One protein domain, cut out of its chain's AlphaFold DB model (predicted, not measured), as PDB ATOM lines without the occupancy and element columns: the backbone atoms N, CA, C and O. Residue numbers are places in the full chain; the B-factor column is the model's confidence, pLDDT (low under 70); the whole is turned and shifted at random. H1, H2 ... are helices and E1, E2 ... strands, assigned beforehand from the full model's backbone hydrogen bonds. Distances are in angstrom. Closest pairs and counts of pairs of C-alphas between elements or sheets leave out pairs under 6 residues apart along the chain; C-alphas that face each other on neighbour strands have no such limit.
ATOM      1  N   THR A 244     -34.064 -11.339  31.085       93.06
ATOM      2  CA  THR A 244     -33.655 -10.339  32.075       93.06
ATOM      3  C   THR A 244     -32.138 -10.328  32.197       93.06
ATOM      4  O   THR A 244     -31.512 -11.381  32.310       93.06
ATOM      5  N   CYS A 245     -31.546  -9.139  32.206       92.25
ATOM      6  CA  CYS A 245     -30.154  -8.935  32.585       92.25
ATOM      7  C   CYS A 245     -30.075  -8.664  34.090       92.25
ATOM      8  O   CYS A 245     -30.869  -7.890  34.620       92.25
ATOM      9  N   CYS A 246     -29.134  -9.291  34.788       93.62
ATOM     10  CA  CYS A 246     -28.915  -9.129  36.218       93.62
ATOM     11  C   CYS A 246     -27.499  -8.626  36.479       93.62
ATOM     12  O   CYS A 246     -26.522  -9.319  36.212       93.62
ATOM     13  N   LEU A 247     -27.381  -7.423  37.024       93.44
ATOM     14  CA  LEU A 247     -26.128  -6.920  37.564       93.44
ATOM     15  C   LEU A 247     -26.040  -7.315  39.035       93.44
ATOM     16  O   LEU A 247     -26.851  -6.869  39.852       93.44
ATOM     17  N   VAL A 248     -25.033  -8.107  39.384       93.06
ATOM     18  CA  VAL A 248     -24.759  -8.468  40.775       93.06
ATOM     19  C   VAL A 248     -23.897  -7.378  41.407       93.06
ATOM     20  O   VAL A 248     -22.715  -7.254  41.106       93.06
ATOM     21  N   ILE A 249     -24.489  -6.586  42.301       92.12
ATOM     22  CA  ILE A 249     -23.787  -5.527  43.042       92.12
ATOM     23  C   ILE A 249     -23.055  -6.138  44.242       92.12
ATOM     24  O   ILE A 249     -21.905  -5.807  44.522       92.12
ATOM     25  N   ARG A 250     -23.730  -7.037  44.971       91.62
ATOM     26  CA  ARG A 250     -23.175  -7.778  46.111       91.62
ATOM     27  C   ARG A 250     -23.765  -9.178  46.168       91.62
ATOM     28  O   ARG A 250     -24.943  -9.367  45.880       91.62
ATOM     29  N   ARG A 251     -22.952 -10.139  46.603       93.50
ATOM     30  CA  ARG A 251     -23.387 -11.502  46.927       93.50
ATOM     31  C   ARG A 251     -23.395 -11.687  48.435       93.50
ATOM     32  O   ARG A 251     -22.573 -11.088  49.128       93.50
ATOM     33  N   PHE A 252     -24.277 -12.563  48.903       93.19
ATOM     34  CA  PHE A 252     -24.226 -13.048  50.273       93.19
ATOM     35  C   PHE A 252     -22.833 -13.591  50.608       93.19
ATOM     36  O   PHE A 252     -22.177 -14.216  49.772       93.19
ATOM     37  N   THR A 253     -22.394 -13.361  51.843       89.81
ATOM     38  CA  THR A 253     -21.159 -13.951  52.371       89.81
ATOM     39  C   THR A 253     -21.359 -15.426  52.718       89.81
ATOM     40  O   THR A 253     -20.422 -16.215  52.611       89.81
ATOM     41  N   SER A 254     -22.586 -15.815  53.077       88.19
ATOM     42  CA  SER A 254     -23.035 -17.201  53.237       88.19
ATOM     43  C   SER A 254     -24.509 -17.333  52.851       88.19
ATOM     44  O   SER A 254     -25.294 -16.413  53.077       88.19
ATOM     45  N   GLU A 255     -24.912 -18.465  52.266       89.00
ATOM     46  CA  GLU A 255     -26.308 -18.658  51.850       89.00
ATOM     47  C   GLU A 255     -27.242 -18.608  53.077       89.00
ATOM     48  O   GLU A 255     -27.097 -19.430  53.989       89.00
ATOM     49  N   PRO A 256     -28.185 -17.652  53.141       87.94
ATOM     50  CA  PRO A 256     -28.985 -17.460  54.336       87.94
ATOM     51  C   PRO A 256     -30.098 -18.501  54.452       87.94
ATOM     52  O   PRO A 256     -30.767 -18.856  53.477       87.94
ATOM     53  N   ASN A 257     -30.383 -18.926  55.682       85.88
ATOM     54  CA  ASN A 257     -31.571 -19.727  55.954       85.88
ATOM     55  C   ASN A 257     -32.827 -18.840  55.882       85.88
ATOM     56  O   ASN A 257     -33.065 -18.029  56.776       85.88
ATOM     57  N   ARG A 258     -33.652 -19.002  54.844       87.19
ATOM     58  CA  ARG A 258     -34.876 -18.200  54.644       87.19
ATOM     59  C   ARG A 258     -36.085 -18.695  55.446       87.19
ATOM     60  O   ARG A 258     -37.126 -18.046  55.428       87.19
ATOM     61  N   GLU A 259     -35.968 -19.817  56.150       82.94
ATOM     62  CA  GLU A 259     -37.015 -20.305  57.046       82.94
ATOM     63  C   GLU A 259     -37.083 -19.473  58.326       82.94
ATOM     64  O   GLU A 259     -36.140 -18.766  58.688       82.94
ATOM     65  N   PHE A 260     -38.181 -19.610  59.066       75.44
ATOM     66  CA  PHE A 260     -38.305 -19.089  60.425       75.44
ATOM     67  C   PHE A 260     -38.209 -20.241  61.430       75.44
ATOM     68  O   PHE A 260     -38.763 -21.313  61.173       75.44
ATOM     69  N   PRO A 261     -37.530 -20.064  62.580       73.00
ATOM     70  CA  PRO A 261     -37.517 -21.102  63.599       73.00
ATOM     71  C   PRO A 261     -38.949 -21.331  64.104       73.00
ATOM     72  O   PRO A 261     -39.688 -20.370  64.339       73.00
ATOM     73  N   SER A 262     -39.343 -22.598  64.275       77.06
ATOM     74  CA  SER A 262     -40.649 -22.950  64.848       77.06
ATOM     75  C   SER A 262     -40.784 -22.411  66.274       77.06
ATOM     76  O   SER A 262     -39.781 -22.128  66.930       77.06
ATOM     77  N   PHE A 263     -42.014 -22.304  66.786       73.19
ATOM     78  CA  PHE A 263     -42.270 -21.827  68.152       73.19
ATOM     79  C   PHE A 263     -41.409 -22.556  69.203       73.19
ATOM     80  O   PHE A 263     -40.718 -21.912  69.988       73.19
ATOM     81  N   PHE A 264     -41.364 -23.893  69.152       70.06
ATOM     82  CA  PHE A 264     -40.495 -24.692  70.022       70.06
ATOM     83  C   PHE A 264     -39.007 -24.465  69.726       70.06
ATOM     84  O   PHE A 264     -38.214 -24.371  70.654       70.06
ATOM     85  N   GLY A 265     -38.621 -24.307  68.457       75.88
ATOM     86  CA  GLY A 265     -37.248 -23.963  68.082       75.88
ATOM     87  C   GLY A 265     -36.769 -22.660  68.727       75.88
ATOM     88  O   GLY A 265     -35.682 -22.637  69.297       75.88
ATOM     89  N   LYS A 266     -37.595 -21.606  68.712       76.50
ATOM     90  CA  LYS A 266     -37.293 -20.334  69.390       76.50
ATOM     91  C   LYS A 266     -37.208 -20.501  70.909       76.50
ATOM     92  O   LYS A 266     -36.292 -19.965  71.525       76.50
ATOM     93  N   LEU A 267     -38.118 -21.286  71.498       74.12
ATOM     94  CA  LEU A 267     -38.143 -21.575  72.938       74.12
ATOM     95  C   LEU A 267     -36.869 -22.297  73.417       74.12
ATOM     96  O   LEU A 267     -36.415 -22.063  74.533       74.12
ATOM     97  N   PHE A 268     -36.261 -23.122  72.559       77.88
ATOM     98  CA  PHE A 268     -34.991 -23.810  72.822       77.88
ATOM     99  C   PHE A 268     -33.756 -23.057  72.289       77.88
ATOM    100  O   PHE A 268     -32.688 -23.646  72.136       77.88
ATOM    101  N   GLY A 269     -33.878 -21.754  72.009       75.56
ATOM    102  CA  GLY A 269     -32.745 -20.888  71.663       75.56
ATOM    103  C   GLY A 269     -32.255 -20.986  70.215       75.56
ATOM    104  O   GLY A 269     -31.205 -20.430  69.894       75.56
ATOM    105  N   LYS A 270     -32.993 -21.653  69.315       77.00
ATOM    106  CA  LYS A 270     -32.649 -21.703  67.888       77.00
ATOM    107  C   LYS A 270     -32.858 -20.324  67.261       77.00
ATOM    108  O   LYS A 270     -33.995 -19.883  67.086       77.00
ATOM    109  N   ARG A 271     -31.760 -19.679  66.871       76.00
ATOM    110  CA  ARG A 271     -31.746 -18.446  66.075       76.00
ATOM    111  C   ARG A 271     -31.195 -18.732  64.686       76.00
ATOM    112  O   ARG A 271     -30.369 -19.626  64.516       76.00
ATOM    113  N   TYR A 272     -31.685 -17.995  63.703       83.06
ATOM    114  CA  TYR A 272     -31.146 -18.010  62.350       83.06
ATOM    115  C   TYR A 272     -30.533 -16.652  62.048       83.06
ATOM    116  O   TYR A 272     -31.048 -15.638  62.516       83.06
ATOM    117  N   ASP A 273     -29.471 -16.656  61.250       85.88
ATOM    118  CA  ASP A 273     -28.719 -15.448  60.940       85.88
ATOM    119  C   ASP A 273     -29.578 -14.418  60.206       85.88
ATOM    120  O   ASP A 273     -30.415 -14.748  59.355       85.88
ATOM    121  N   ASP A 274     -29.366 -13.153  60.543       90.06
ATOM    122  CA  ASP A 274     -29.961 -12.042  59.817       90.06
ATOM    123  C   ASP A 274     -29.367 -11.968  58.410       90.06
ATOM    124  O   ASP A 274     -28.181 -12.225  58.181       90.06
ATOM    125  N   TYR A 275     -30.216 -11.627  57.451       92.62
ATOM    126  CA  TYR A 275     -29.814 -11.463  56.064       92.62
ATOM    127  C   TYR A 275     -30.671 -10.402  55.405       92.62
ATOM    128  O   TYR A 275     -31.812 -10.165  55.814       92.62
ATOM    129  N   PHE A 276     -30.132  -9.796  54.355       92.31
ATOM    130  CA  PHE A 276     -30.855  -8.785  53.609       92.31
ATOM    131  C   PHE A 276     -30.629  -8.906  52.108       92.31
ATOM    132  O   PHE A 276     -29.509  -9.105  51.648       92.31
ATOM    133  N   GLU A 277     -31.694  -8.773  51.337       94.69
ATOM    134  CA  GLU A 277     -31.678  -8.812  49.885       94.69
ATOM    135  C   GLU A 277     -32.222  -7.499  49.338       94.69
ATOM    136  O   GLU A 277     -33.343  -7.085  49.645       94.69
ATOM    137  N   PHE A 278     -31.410  -6.850  48.513       96.38
ATOM    138  CA  PHE A 278     -31.802  -5.683  47.750       96.38
ATOM    139  C   PHE A 278     -32.008  -6.058  46.293       96.38
ATOM    140  O   PHE A 278     -31.170  -6.722  45.679       96.38
ATOM    141  N   LYS A 279     -33.098  -5.564  45.719       97.25
ATOM    142  CA  LYS A 279     -33.384  -5.704  44.299       97.25
ATOM    143  C   LYS A 279     -33.752  -4.350  43.718       97.25
ATOM    144  O   LYS A 279     -34.651  -3.673  44.209       97.25
ATOM    145  N   ILE A 280     -33.032  -3.951  42.677       97.44
ATOM    146  CA  ILE A 280     -33.291  -2.729  41.922       97.44
ATOM    147  C   ILE A 280     -33.894  -3.129  40.575       97.44
ATOM    148  O   ILE A 280     -33.295  -3.911  39.842       97.44
ATOM    149  N   THR A 281     -35.073  -2.614  40.239       96.69
ATOM    150  CA  THR A 281     -35.748  -2.922  38.966       96.69
ATOM    151  C   THR A 281     -36.267  -1.654  38.307       96.69
ATOM    152  O   THR A 281     -36.914  -0.855  38.994       96.69
ATOM    153  N   PRO A 282     -36.055  -1.463  36.996       95.94
ATOM    154  CA  PRO A 282     -36.699  -0.388  36.271       95.94
ATOM    155  C   PRO A 282     -38.178  -0.717  36.035       95.94
ATOM    156  O   PRO A 282     -38.580  -1.871  35.890       95.94
ATOM    157  N   GLY A 283     -38.991   0.326  35.988       93.19
ATOM    158  CA  GLY A 283     -40.410   0.293  35.679       93.19
ATOM    159  C   GLY A 283     -40.806   1.520  34.866       93.19
ATOM    160  O   GLY A 283     -39.999   2.419  34.621       93.19
ATOM    161  N   VAL A 284     -42.062   1.548  34.433       90.88
ATOM    162  CA  VAL A 284     -42.616   2.637  33.622       90.88
ATOM    163  C   VAL A 284     -43.453   3.548  34.512       90.88
ATOM    164  O   VAL A 284     -44.373   3.077  35.179       90.88
ATOM    165  N   ASN A 285     -43.148   4.845  34.510       87.81
ATOM    166  CA  ASN A 285     -43.954   5.879  35.152       87.81
ATOM    167  C   ASN A 285     -44.273   6.977  34.127       87.81
ATOM    168  O   ASN A 285     -43.451   7.858  33.871       87.81
ATOM    169  N   GLY A 286     -45.448   6.888  33.497       85.81
ATOM    170  CA  GLY A 286     -45.776   7.700  32.322       85.81
ATOM    171  C   GLY A 286     -44.811   7.407  31.169       85.81
ATOM    172  O   GLY A 286     -44.598   6.246  30.830       85.81
ATOM    173  N   ASP A 287     -44.184   8.452  30.630       86.06
ATOM    174  CA  ASP A 287     -43.204   8.356  29.537       86.06
ATOM    175  C   ASP A 287     -41.747   8.278  30.034       86.06
ATOM    176  O   ASP A 287     -40.802   8.449  29.264       86.06
ATOM    177  N   GLN A 288     -41.542   8.037  31.333       91.62
ATOM    178  CA  GLN A 288     -40.219   7.982  31.953       91.62
ATOM    179  C   GLN A 288     -39.937   6.619  32.586       91.62
ATOM    180  O   GLN A 288     -40.837   5.908  33.046       91.62
ATOM    181  N   VAL A 289     -38.651   6.270  32.639       94.31
ATOM    182  CA  VAL A 289     -38.164   5.132  33.421       94.31
ATOM    183  C   VAL A 289     -38.053   5.559  34.880       94.31
ATOM    184  O   VAL A 289     -37.443   6.579  35.190       94.31
ATOM    185  N   ALA A 290     -38.613   4.755  35.777       95.88
ATOM    186  CA  ALA A 290     -38.435   4.892  37.216       95.88
ATOM    187  C   ALA A 290     -37.783   3.627  37.780       95.88
ATOM    188  O   ALA A 290     -37.967   2.537  37.250       95.88
ATOM    189  N   TRP A 291     -37.022   3.765  38.857       96.94
ATOM    190  CA  TRP A 291     -36.217   2.704  39.450       96.94
ATOM    191  C   TRP A 291     -36.729   2.369  40.839       96.94
ATOM    192  O   TRP A 291     -36.641   3.181  41.756       96.94
ATOM    193  N   THR A 292     -37.253   1.164  41.000       97.69
ATOM    194  CA  THR A 292     -37.729   0.662  42.285       97.69
ATOM    195  C   THR A 292     -36.588  -0.031  43.008       97.69
ATOM    196  O   THR A 292     -35.992  -0.950  42.454       97.69
ATOM    197  N   VAL A 293     -36.315   0.371  44.247       97.31
ATOM    198  CA  VAL A 293     -35.457  -0.365  45.179       97.31
ATOM    199  C   VAL A 293     -36.366  -1.114  46.133       97.31
ATOM    200  O   VAL A 293     -37.116  -0.486  46.880       97.31
ATOM    201  N   SER A 294     -36.293  -2.438  46.134       96.56
ATOM    202  CA  SER A 294     -36.899  -3.281  47.156       96.56
ATOM    203  C   SER A 294     -35.828  -3.888  48.051       96.56
ATOM    204  O   SER A 294     -34.686  -4.116  47.658       96.56
ATOM    205  N   ALA A 295     -36.217  -4.079  49.295       94.19
ATOM    206  CA  ALA A 295     -35.377  -4.437  50.410       94.19
ATOM    207  C   ALA A 295     -36.162  -5.455  51.227       94.19
ATOM    208  O   ALA A 295     -37.206  -5.106  51.782       94.19
ATOM    209  N   GLN A 296     -35.709  -6.703  51.262       94.19
ATOM    210  CA  GLN A 296     -36.381  -7.771  51.991       94.19
ATOM    211  C   GLN A 296     -35.389  -8.624  52.768       94.19
ATOM    212  O   GLN A 296     -34.273  -8.858  52.318       94.19
ATOM    213  N   GLY A 297     -35.790  -9.122  53.928       91.31
ATOM    214  CA  GLY A 297     -34.920  -9.999  54.697       91.31
ATOM    215  C   GLY A 297     -35.375 -10.181  56.129       91.31
ATOM    216  O   GLY A 297     -36.535  -9.933  56.470       91.31
ATOM    217  N   ARG A 298     -34.437 -10.613  56.967       90.31
ATOM    218  CA  ARG A 298     -34.640 -10.795  58.400       90.31
ATOM    219  C   ARG A 298     -33.651  -9.942  59.180       90.31
ATOM    220  O   ARG A 298     -32.455  -9.997  58.907       90.31
ATOM    221  N   VAL A 299     -34.176  -9.202  60.153       84.62
ATOM    222  CA  VAL A 299     -33.406  -8.399  61.107       84.62
ATOM    223  C   VAL A 299     -33.969  -8.645  62.501       84.62
ATOM    224  O   VAL A 299     -35.166  -8.451  62.719       84.62
ATOM    225  N   SER A 300     -33.132  -9.074  63.448       82.12
ATOM    226  CA  SER A 300     -33.529  -9.351  64.838       82.12
ATOM    227  C   SER A 300     -34.773 -10.248  64.943       82.12
ATOM    228  O   SER A 300     -35.722  -9.936  65.658       82.12
ATOM    229  N   GLU A 301     -34.789 -11.352  64.187       76.75
ATOM    230  CA  GLU A 301     -35.907 -12.312  64.075       76.75
ATOM    231  C   GLU A 301     -37.207 -11.794  63.422       76.75
ATOM    232  O   GLU A 301     -38.141 -12.581  63.228       76.75
ATOM    233  N   GLY A 302     -37.271 -10.514  63.045       81.06
ATOM    234  CA  GLY A 302     -38.395  -9.905  62.338       81.06
ATOM    235  C   GLY A 302     -38.194  -9.880  60.823       81.06
ATOM    236  O   GLY A 302     -37.076  -9.714  60.336       81.06
ATOM    237  N   SER A 303     -39.286 -10.023  60.068       87.00
ATOM    238  CA  SER A 303     -39.274  -9.802  58.619       87.00
ATOM    239  C   SER A 303     -39.245  -8.311  58.321       87.00
ATOM    240  O   SER A 303     -40.078  -7.557  58.823       87.00
ATOM    241  N   VAL A 304     -38.334  -7.897  57.451       88.31
ATOM    242  CA  VAL A 304     -38.288  -6.534  56.927       88.31
ATOM    243  C   VAL A 304     -38.687  -6.569  55.463       88.31
ATOM    244  O   VAL A 304     -38.173  -7.385  54.701       88.31
ATOM    245  N   TYR A 305     -39.593  -5.673  55.080       93.06
ATOM    246  CA  TYR A 305     -39.913  -5.380  53.690       93.06
ATOM    247  C   TYR A 305     -40.008  -3.867  53.514       93.06
ATOM    248  O   TYR A 305     -40.768  -3.197  54.216       93.06
ATOM    249  N   LYS A 306     -39.226  -3.319  52.588       94.19
ATOM    250  CA  LYS A 306     -39.204  -1.892  52.274       94.19
ATOM    251  C   LYS A 306     -39.090  -1.704  50.769       94.19
ATOM    252  O   LYS A 306     -38.409  -2.465  50.087       94.19
ATOM    253  N   THR A 307     -39.790  -0.715  50.228       96.69
ATOM    254  CA  THR A 307     -39.751  -0.407  48.796       96.69
ATOM    255  C   THR A 307     -39.893   1.089  48.577       96.69
ATOM    256  O   THR A 307     -40.733   1.721  49.213       96.69
ATOM    257  N   GLU A 308     -39.081   1.651  47.686       97.25
ATOM    258  CA  GLU A 308     -39.135   3.063  47.299       97.25
ATOM    259  C   GLU A 308     -38.776   3.212  45.811       97.25
ATOM    260  O   GLU A 308     -38.057   2.378  45.256       97.25
ATOM    261  N   VAL A 309     -39.313   4.241  45.151       96.56
ATOM    262  CA  VAL A 309     -39.170   4.470  43.705       96.56
ATOM    263  C   VAL A 309     -38.412   5.770  43.458       96.56
ATOM    264  O   VAL A 309     -38.735   6.805  44.036       96.56
ATOM    265  N   PHE A 310     -37.434   5.732  42.556       96.81
ATOM    266  CA  PHE A 310     -36.540   6.844  42.247       96.81
ATOM    267  C   PHE A 310     -36.546   7.179  40.754       96.81
ATOM    268  O   PHE A 310     -36.708   6.290  39.922       96.81
ATOM    269  N   PRO A 311     -36.316   8.445  40.374       93.75
ATOM    270  CA  PRO A 311     -36.278   8.839  38.966       93.75
ATOM    271  C   PRO A 311     -34.987   8.412  38.250       93.75
ATOM    272  O   PRO A 311     -34.943   8.403  37.028       93.75
ATOM    273  N   THR A 312     -33.917   8.084  38.982       94.38
ATOM    274  CA  THR A 312     -32.625   7.698  38.397       94.38
ATOM    275  C   THR A 312     -32.031   6.494  39.115       94.38
ATOM    276  O   THR A 312     -32.261   6.297  40.311       94.38
ATOM    277  N   TYR A 313     -31.233   5.716  38.382       94.81
ATOM    278  CA  TYR A 313     -30.541   4.548  38.919       94.81
ATOM    279  C   TYR A 313     -29.585   4.914  40.060       94.81
ATOM    280  O   TYR A 313     -29.618   4.292  41.116       94.81
ATOM    281  N   ASP A 314     -28.807   5.987  39.910       95.00
ATOM    282  CA  ASP A 314     -27.843   6.403  40.937       95.00
ATOM    283  C   ASP A 314     -28.518   6.737  42.273       95.00
ATOM    284  O   ASP A 314     -28.002   6.401  43.339       95.00
ATOM    285  N   LYS A 315     -29.714   7.344  42.237       96.31
ATOM    286  CA  LYS A 315     -30.507   7.616  43.449       96.31
ATOM    287  C   LYS A 315     -31.020   6.330  44.095       96.31
ATOM    288  O   LYS A 315     -31.044   6.236  45.325       96.31
ATOM    289  N   ALA A 316     -31.405   5.349  43.279       96.12
ATOM    290  CA  ALA A 316     -31.787   4.025  43.745       96.12
ATOM    291  C   ALA A 316     -30.604   3.314  44.435       96.12
ATOM    292  O   ALA A 316     -30.736   2.873  45.577       96.12
ATOM    293  N   VAL A 317     -29.423   3.292  43.811       95.19
ATOM    294  CA  VAL A 317     -28.208   2.688  44.390       95.19
ATOM    295  C   VAL A 317     -27.768   3.403  45.668       95.19
ATOM    296  O   VAL A 317     -27.506   2.745  46.674       95.19
ATOM    297  N   ALA A 318     -27.738   4.738  45.672       95.75
ATOM    298  CA  ALA A 318     -27.374   5.515  46.855       95.75
ATOM    299  C   ALA A 318     -28.324   5.241  48.034       95.75
ATOM    300  O   ALA A 318     -27.889   5.126  49.182       95.75
ATOM    301  N   THR A 319     -29.621   5.085  47.755       96.06
ATOM    302  CA  THR A 319     -30.608   4.741  48.785       96.06
ATOM    303  C   THR A 319     -30.433   3.314  49.292       96.06
ATOM    304  O   THR A 319     -30.528   3.092  50.498       96.06
ATOM    305  N   MET A 320     -30.138   2.365  48.402       95.38
ATOM    306  CA  MET A 320     -29.827   0.986  48.773       95.38
ATOM    307  C   MET A 320     -28.621   0.918  49.722       95.38
ATOM    308  O   MET A 320     -28.725   0.310  50.785       95.38
ATOM    309  N   GLU A 321     -27.514   1.598  49.405       94.50
ATOM    310  CA  GLU A 321     -26.320   1.616  50.264       94.50
ATOM    311  C   GLU A 321     -26.587   2.299  51.616       94.50
ATOM    312  O   GLU A 321     -26.131   1.811  52.654       94.50
ATOM    313  N   ARG A 322     -27.394   3.371  51.637       94.81
ATOM    314  CA  ARG A 322     -27.865   3.985  52.889       94.81
ATOM    315  C   ARG A 322     -28.663   2.986  53.727       94.81
ATOM    316  O   ARG A 322     -28.329   2.770  54.884       94.81
ATOM    317  N   TRP A 323     -29.671   2.337  53.143       93.50
ATOM    318  CA  TRP A 323     -30.478   1.340  53.850       93.50
ATOM    319  C   TRP A 323     -29.630   0.178  54.363       93.50
ATOM    320  O   TRP A 323     -29.824  -0.260  55.490       93.50
ATOM    321  N   ARG A 324     -28.656  -0.296  53.580       91.19
ATOM    322  CA  ARG A 324     -27.710  -1.327  54.021       91.19
ATOM    323  C   ARG A 324     -26.959  -0.895  55.282       91.19
ATOM    324  O   ARG A 324     -26.827  -1.695  56.205       91.19
ATOM    325  N   SER A 325     -26.484   0.351  55.319       90.44
ATOM    326  CA  SER A 325     -25.826   0.916  56.500       90.44
ATOM    327  C   SER A 325     -26.783   1.027  57.689       90.44
ATOM    328  O   SER A 325     -26.404   0.657  58.795       90.44
ATOM    329  N   ASP A 326     -28.015   1.490  57.460       89.94
ATOM    330  CA  ASP A 326     -29.030   1.670  58.506       89.94
ATOM    331  C   ASP A 326     -29.455   0.335  59.141       89.94
ATOM    332  O   ASP A 326     -29.669   0.263  60.349       89.94
ATOM    333  N   PHE A 327     -29.577  -0.731  58.340       86.31
ATOM    334  CA  PHE A 327     -29.976  -2.056  58.827       86.31
ATOM    335  C   PHE A 327     -28.856  -2.796  59.567       86.31
ATOM    336  O   PHE A 327     -29.152  -3.676  60.371       86.31
ATOM    337  N   GLY A 328     -27.584  -2.483  59.296       84.88
ATOM    338  CA  GLY A 328     -26.441  -3.057  60.018       84.88
ATOM    339  C   GLY A 328     -26.245  -4.573  59.856       84.88
ATOM    340  O   GLY A 328     -25.493  -5.172  60.622       84.88
ATOM    341  N   VAL A 329     -26.899  -5.208  58.877       85.44
ATOM    342  CA  VAL A 329     -26.791  -6.654  58.621       85.44
ATOM    343  C   VAL A 329     -25.543  -6.951  57.776       85.44
ATOM    344  O   VAL A 329     -25.389  -6.359  56.707       85.44
ATOM    345  N   PRO A 330     -24.655  -7.872  58.197       84.00
ATOM    346  CA  PRO A 330     -23.428  -8.172  57.457       84.00
ATOM    347  C   PRO A 330     -23.656  -9.068  56.230       84.00
ATOM    348  O   PRO A 330     -22.940  -8.929  55.239       84.00
ATOM    349  N   ASN A 331     -24.639  -9.975  56.269       92.44
ATOM    350  CA  ASN A 331     -24.914 -10.906  55.175       92.44
ATOM    351  C   ASN A 331     -25.945 -10.324  54.195       92.44
ATOM    352  O   ASN A 331     -27.152 -10.367  54.445       92.44
ATOM    353  N   VAL A 332     -25.470  -9.755  53.084       92.94
ATOM    354  CA  VAL A 332     -26.307  -8.978  52.156       92.94
ATOM    355  C   VAL A 332     -26.099  -9.399  50.706       92.94
ATOM    356  O   VAL A 332     -24.968  -9.502  50.242       92.94
ATOM    357  N   SER A 333     -27.199  -9.550  49.973       95.44
ATOM    358  CA  SER A 333     -27.226  -9.638  48.512       95.44
ATOM    359  C   SER A 333     -27.820  -8.359  47.934       95.44
ATOM    360  O   SER A 333     -28.753  -7.789  48.500       95.44
ATOM    361  N   ALA A 334     -27.283  -7.892  46.813       95.31
ATOM    362  CA  ALA A 334     -27.830  -6.758  46.085       95.31
ATOM    363  C   ALA A 334     -27.710  -7.004  44.584       95.31
ATOM    364  O   ALA A 334     -26.608  -7.225  44.074       95.31
ATOM    365  N   VAL A 335     -28.836  -6.931  43.879       96.44
ATOM    366  CA  VAL A 335     -28.900  -7.122  42.427       96.44
ATOM    367  C   VAL A 335     -29.691  -6.004  41.758       96.44
ATOM    368  O   VAL A 335     -30.608  -5.431  42.345       96.44
ATOM    369  N   THR A 336     -29.356  -5.705  40.508       96.25
ATOM    370  CA  THR A 336     -30.226  -4.946  39.603       96.25
ATOM    371  C   THR A 336     -30.719  -5.878  38.512       96.25
ATOM    372  O   THR A 336     -29.903  -6.421  37.779       96.25
ATOM    373  N   GLU A 337     -32.029  -6.043  38.375       95.44
ATOM    374  CA  GLU A 337     -32.632  -6.834  37.303       95.44
ATOM    375  C   GLU A 337     -33.307  -5.913  36.287       95.44
ATOM    376  O   GLU A 337     -34.210  -5.151  36.632       95.44
ATOM    377  N   ILE A 338     -32.879  -5.995  35.031       94.88
ATOM    378  CA  ILE A 338     -33.356  -5.169  33.926       94.88
ATOM    379  C   ILE A 338     -33.988  -6.086  32.874       94.88
ATOM    380  O   ILE A 338     -33.276  -6.868  32.239       94.88
ATOM    381  N   PRO A 339     -35.313  -6.023  32.666       94.31
ATOM    382  CA  PRO A 339     -35.959  -6.761  31.589       94.31
ATOM    383  C   PRO A 339     -35.403  -6.342  30.224       94.31
ATOM    384  O   PRO A 339     -35.306  -5.146  29.942       94.31
ATOM    385  N   ASN A 340     -35.119  -7.304  29.344       93.12
ATOM    386  CA  ASN A 340     -34.534  -7.033  28.025       93.12
ATOM    387  C   ASN A 340     -35.397  -6.104  27.164       93.12
ATOM    388  O   ASN A 340     -34.873  -5.295  26.410       93.12
ATOM    389  N   VAL A 341     -36.722  -6.157  27.335       91.62
ATOM    390  CA  VAL A 341     -37.672  -5.276  26.639       91.62
ATOM    391  C   VAL A 341     -37.485  -3.789  26.979       91.62
ATOM    392  O   VAL A 341     -37.966  -2.931  26.247       91.62
ATOM    393  N   MET A 342     -36.819  -3.478  28.096       92.94
ATOM    394  CA  MET A 342     -36.501  -2.112  28.521       92.94
ATOM    395  C   MET A 342     -35.090  -1.677  28.109       92.94
ATOM    396  O   MET A 342     -34.691  -0.563  28.431       92.94
ATOM    397  N   LEU A 343     -34.323  -2.528  27.423       92.81
ATOM    398  CA  LEU A 343     -32.996  -2.196  26.911       92.81
ATOM    399  C   LEU A 343     -33.105  -1.692  25.472       92.81
ATOM    400  O   LEU A 343     -33.759  -2.315  24.643       92.81
ATOM    401  N   GLU A 344     -32.429  -0.587  25.154       90.44
ATOM    402  CA  GLU A 344     -32.312  -0.110  23.767       90.44
ATOM    403  C   GLU A 344     -31.561  -1.115  22.883       90.44
ATOM    404  O   GLU A 344     -31.878  -1.289  21.710       90.44
ATOM    405  N   THR A 345     -30.574  -1.803  23.455       89.94
ATOM    406  CA  THR A 345     -29.812  -2.858  22.781       89.94
ATOM    407  C   THR A 345     -29.620  -4.016  23.760       89.94
ATOM    408  O   THR A 345     -28.630  -4.046  24.491       89.94
ATOM    409  N   PRO A 346     -30.597  -4.937  23.867       89.56
ATOM    410  CA  PRO A 346     -30.459  -6.105  24.728       89.56
ATOM    411  C   PRO A 346     -29.314  -7.002  24.232       89.56
ATOM    412  O   PRO A 346     -29.094  -7.105  23.022       89.56
ATOM    413  N   PRO A 347     -28.584  -7.674  25.137       89.00
ATOM    414  CA  PRO A 347     -27.495  -8.557  24.742       89.00
ATOM    415  C   PRO A 347     -28.032  -9.770  23.978       89.00
ATOM    416  O   PRO A 347     -29.185 -10.172  24.155       89.00
ATOM    417  N   ALA A 348     -27.192 -10.379  23.139       87.94
ATOM    418  CA  ALA A 348     -27.543 -11.620  22.456       87.94
ATOM    419  C   ALA A 348     -27.806 -12.747  23.468       87.94
ATOM    420  O   ALA A 348     -27.229 -12.773  24.558       87.94
ATOM    421  N   LEU A 349     -28.672 -13.695  23.101       85.62
ATOM    422  CA  LEU A 349     -28.922 -14.873  23.925       85.62
ATOM    423  C   LEU A 349     -27.610 -15.662  24.110       85.62
ATOM    424  O   LEU A 349     -26.989 -16.030  23.109       85.62
ATOM    425  N   PRO A 350     -27.189 -15.970  25.351       86.06
ATOM    426  CA  PRO A 350     -25.968 -16.735  25.566       86.06
ATOM    427  C   PRO A 350     -26.036 -18.143  24.968       86.06
ATOM    428  O   PRO A 350     -27.085 -18.793  24.957       86.06
ATOM    429  N   ALA A 351     -24.891 -18.634  24.494       84.50
ATOM    430  CA  ALA A 351     -24.792 -19.947  23.866       84.50
ATOM    431  C   ALA A 351     -25.256 -21.071  24.814       84.50
ATOM    432  O   ALA A 351     -24.886 -21.108  25.986       84.50
ATOM    433  N   GLY A 352     -26.063 -22.003  24.296       84.19
ATOM    434  CA  GLY A 352     -26.576 -23.157  25.049       84.19
ATOM    435  C   GLY A 352     -27.796 -22.876  25.937       84.19
ATOM    436  O   GLY A 352     -28.299 -23.790  26.590       84.19
ATOM    437  N   VAL A 353     -28.310 -21.642  25.960       83.75
ATOM    438  CA  VAL A 353     -29.516 -21.292  26.719       83.75
ATOM    439  C   VAL A 353     -30.766 -21.509  25.866       83.75
ATOM    440  O   VAL A 353     -30.925 -20.923  24.801       83.75
ATOM    441  N   HIS A 354     -31.699 -22.322  26.367       81.06
ATOM    442  CA  HIS A 354     -33.002 -22.555  25.724       81.06
ATOM    443  C   HIS A 354     -34.189 -22.008  26.529       81.06
ATOM    444  O   HIS A 354     -35.308 -21.937  26.016       81.06
ATOM    445  N   ASN A 355     -33.962 -21.621  27.790       81.19
ATOM    446  CA  ASN A 355     -35.001 -21.073  28.655       81.19
ATOM    447  C   ASN A 355     -35.187 -19.569  28.377       81.19
ATOM    448  O   ASN A 355     -34.262 -18.797  28.615       81.19
ATOM    449  N   PRO A 356     -36.373 -19.121  27.939       68.94
ATOM    450  CA  PRO A 356     -36.620 -17.714  27.635       68.94
ATOM    451  C   PRO A 356     -36.621 -16.786  28.858       68.94
ATOM    452  O   PRO A 356     -36.441 -15.585  28.703       68.94
ATOM    453  N   ARG A 357     -36.804 -17.324  30.073       76.25
ATOM    454  CA  ARG A 357     -36.727 -16.571  31.341       76.25
ATOM    455  C   ARG A 357     -35.329 -16.595  31.952       76.25
ATOM    456  O   ARG A 357     -35.177 -16.533  33.169       76.25
ATOM    457  N   TYR A 358     -34.315 -16.791  31.119       80.88
ATOM    458  CA  TYR A 358     -32.939 -16.787  31.570       80.88
ATOM    459  C   TYR A 358     -32.592 -15.438  32.213       80.88
ATOM    460  O   TYR A 358     -33.078 -14.387  31.793       80.88
ATOM    461  N   ILE A 359     -31.772 -15.492  33.257       85.19
ATOM    462  CA  ILE A 359     -31.216 -14.314  33.905       85.19
ATOM    463  C   ILE A 359     -29.746 -14.270  33.505       85.19
ATOM    464  O   ILE A 359     -28.970 -15.132  33.918       85.19
ATOM    465  N   HIS A 360     -29.386 -13.308  32.660       86.44
ATOM    466  CA  HIS A 360     -28.017 -13.139  32.191       86.44
ATOM    467  C   HIS A 360     -27.253 -12.211  33.125       86.44
ATOM    468  O   HIS A 360     -27.638 -11.056  33.288       86.44
ATOM    469  N   GLU A 361     -26.188 -12.712  33.744       89.06
ATOM    470  CA  GLU A 361     -25.343 -11.889  34.603       89.06
ATOM    471  C   GLU A 361     -24.462 -10.949  33.771       89.06
ATOM    472  O   GLU A 361     -23.788 -11.392  32.843       89.06
ATOM    473  N   VAL A 362     -24.472  -9.659  34.113       87.69
ATOM    474  CA  VAL A 362     -23.737  -8.593  33.411       87.69
ATOM    475  C   VAL A 362     -22.751  -7.902  34.352       87.69
ATOM    476  O   VAL A 362     -22.950  -7.896  35.568       87.69
ATOM    477  N   SER A 363     -21.678  -7.325  33.803       83.62
ATOM    478  CA  SER A 363     -20.571  -6.764  34.600       83.62
ATOM    479  C   SER A 363     -20.754  -5.294  34.987       83.62
ATOM    480  O   SER A 363     -20.245  -4.880  36.028       83.62
TER     481      SER A 363
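AT A GLANCE: This is residues 244 to 363 of the 382 residues of the protein "T5orf172 domain-containing protein" of Rhizobium sp. Leaf306 (UniProt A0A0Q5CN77). A long, twisted sheet of six strands has one long helix, H2, packed along one face, over E3 and E2; beyond one end of the sheet a loop reaches out with the short helix H1 at its far end, and beyond the other end the long link from E5 swings away and comes back to the short edge strand E6. H2 and the sheet make two layers, with helix on one face of the sheet. The printed part has 120 residues, with named elements in the order E1, H1, E2, E3, E4, H2, E5, E6; the sheet runs E4, E3, E2, E5, E1, E6 and is mixed, and the class is mixed, helices and strands. The whole is loose, with a radius of gyration of the C-alphas of 17.0 A, and only just elongated, spanning 54 by 36 by 22 A.

HOW THE PARTS SIT: Start inside the sheet with E2, residues 275 to 285, and E5, residues 332 to 339, which are parallel neighbours at 22 degrees; look for N 278 and O 333, 2.8 A apart and within hydrogen-bond range. On the other side of E2 you find E3, residues 288 to 299, antiparallel to it at 162 degrees, with N 283 and O 290 2.7 A apart; the two form a hairpin. E4, residues 302 to 310, is an edge strand and forms a hairpin with E3, antiparallel at 167 degrees, with N 293 and O 308 2.8 A apart. E2, E3 and E4 are a meander, each strand the antiparallel neighbour of the one before. Go back to E5 and find E1, residues 244 to 250, antiparallel to it at 158 degrees, with N 247 and O 336 2.8 A apart. The other edge strand is E6, residues 359 to 362, parallel to E1 at 54 degrees, with N 246 and O 360 2.8 A apart. Now look at H2, residues 313 to 327, which is on the sheet at a height of 8.5 A; it lies over E3 and E2 and runs along the strands, at 26 degrees to E2 on the local plane. Its closest C-alphas to E3 are those of Ala 316 and Val 293, 5.9 A apart. E4, H2 and E5 make a split strand-helix-strand unit, two strands running the same way with E3 and E2 between them in the sheet, and its crossover is right-handed. H1, residues 263 to 267, is not on the sheet and is apart from H2. In H1 and H2 every O i to N i+4 pair is within hydrogen-bond range.

IN THESE COORDINATES: Find C-alpha 244 at (-33.655, -10.339, 32.075); from there E1 runs 17.7 A to Arg 250. The five residues of H1 begin at C-alpha 263, at (-42.270, -21.827, 68.152). E2 then covers 30.6 A, E3, the longest strand by residues, 34.1 A, and E4 26.2 A. H2 takes 21.0 A from Tyr 313 to Phe 327, and E5 22.8 A from Val 332 to Pro 339. E6, four residues, ends at C-alpha 362, at (-23.737, -8.593, 33.411).

THE WHOLE: The two C-alphas farthest apart, those of Phe 268 and Asp 287, are 54.5 A from each other. The printed part has no cut. Two links are long: E1 to H1, residues 251 to 262, and E5 to E6, residues 340 to 358, whose C-alphas lie 17 to 26 A from the mean of all C-alphas. The mean pLDDT of the printed part is 89.1; look at residue 356 for the one printed residue under 70, and at H1 for a mean of 74.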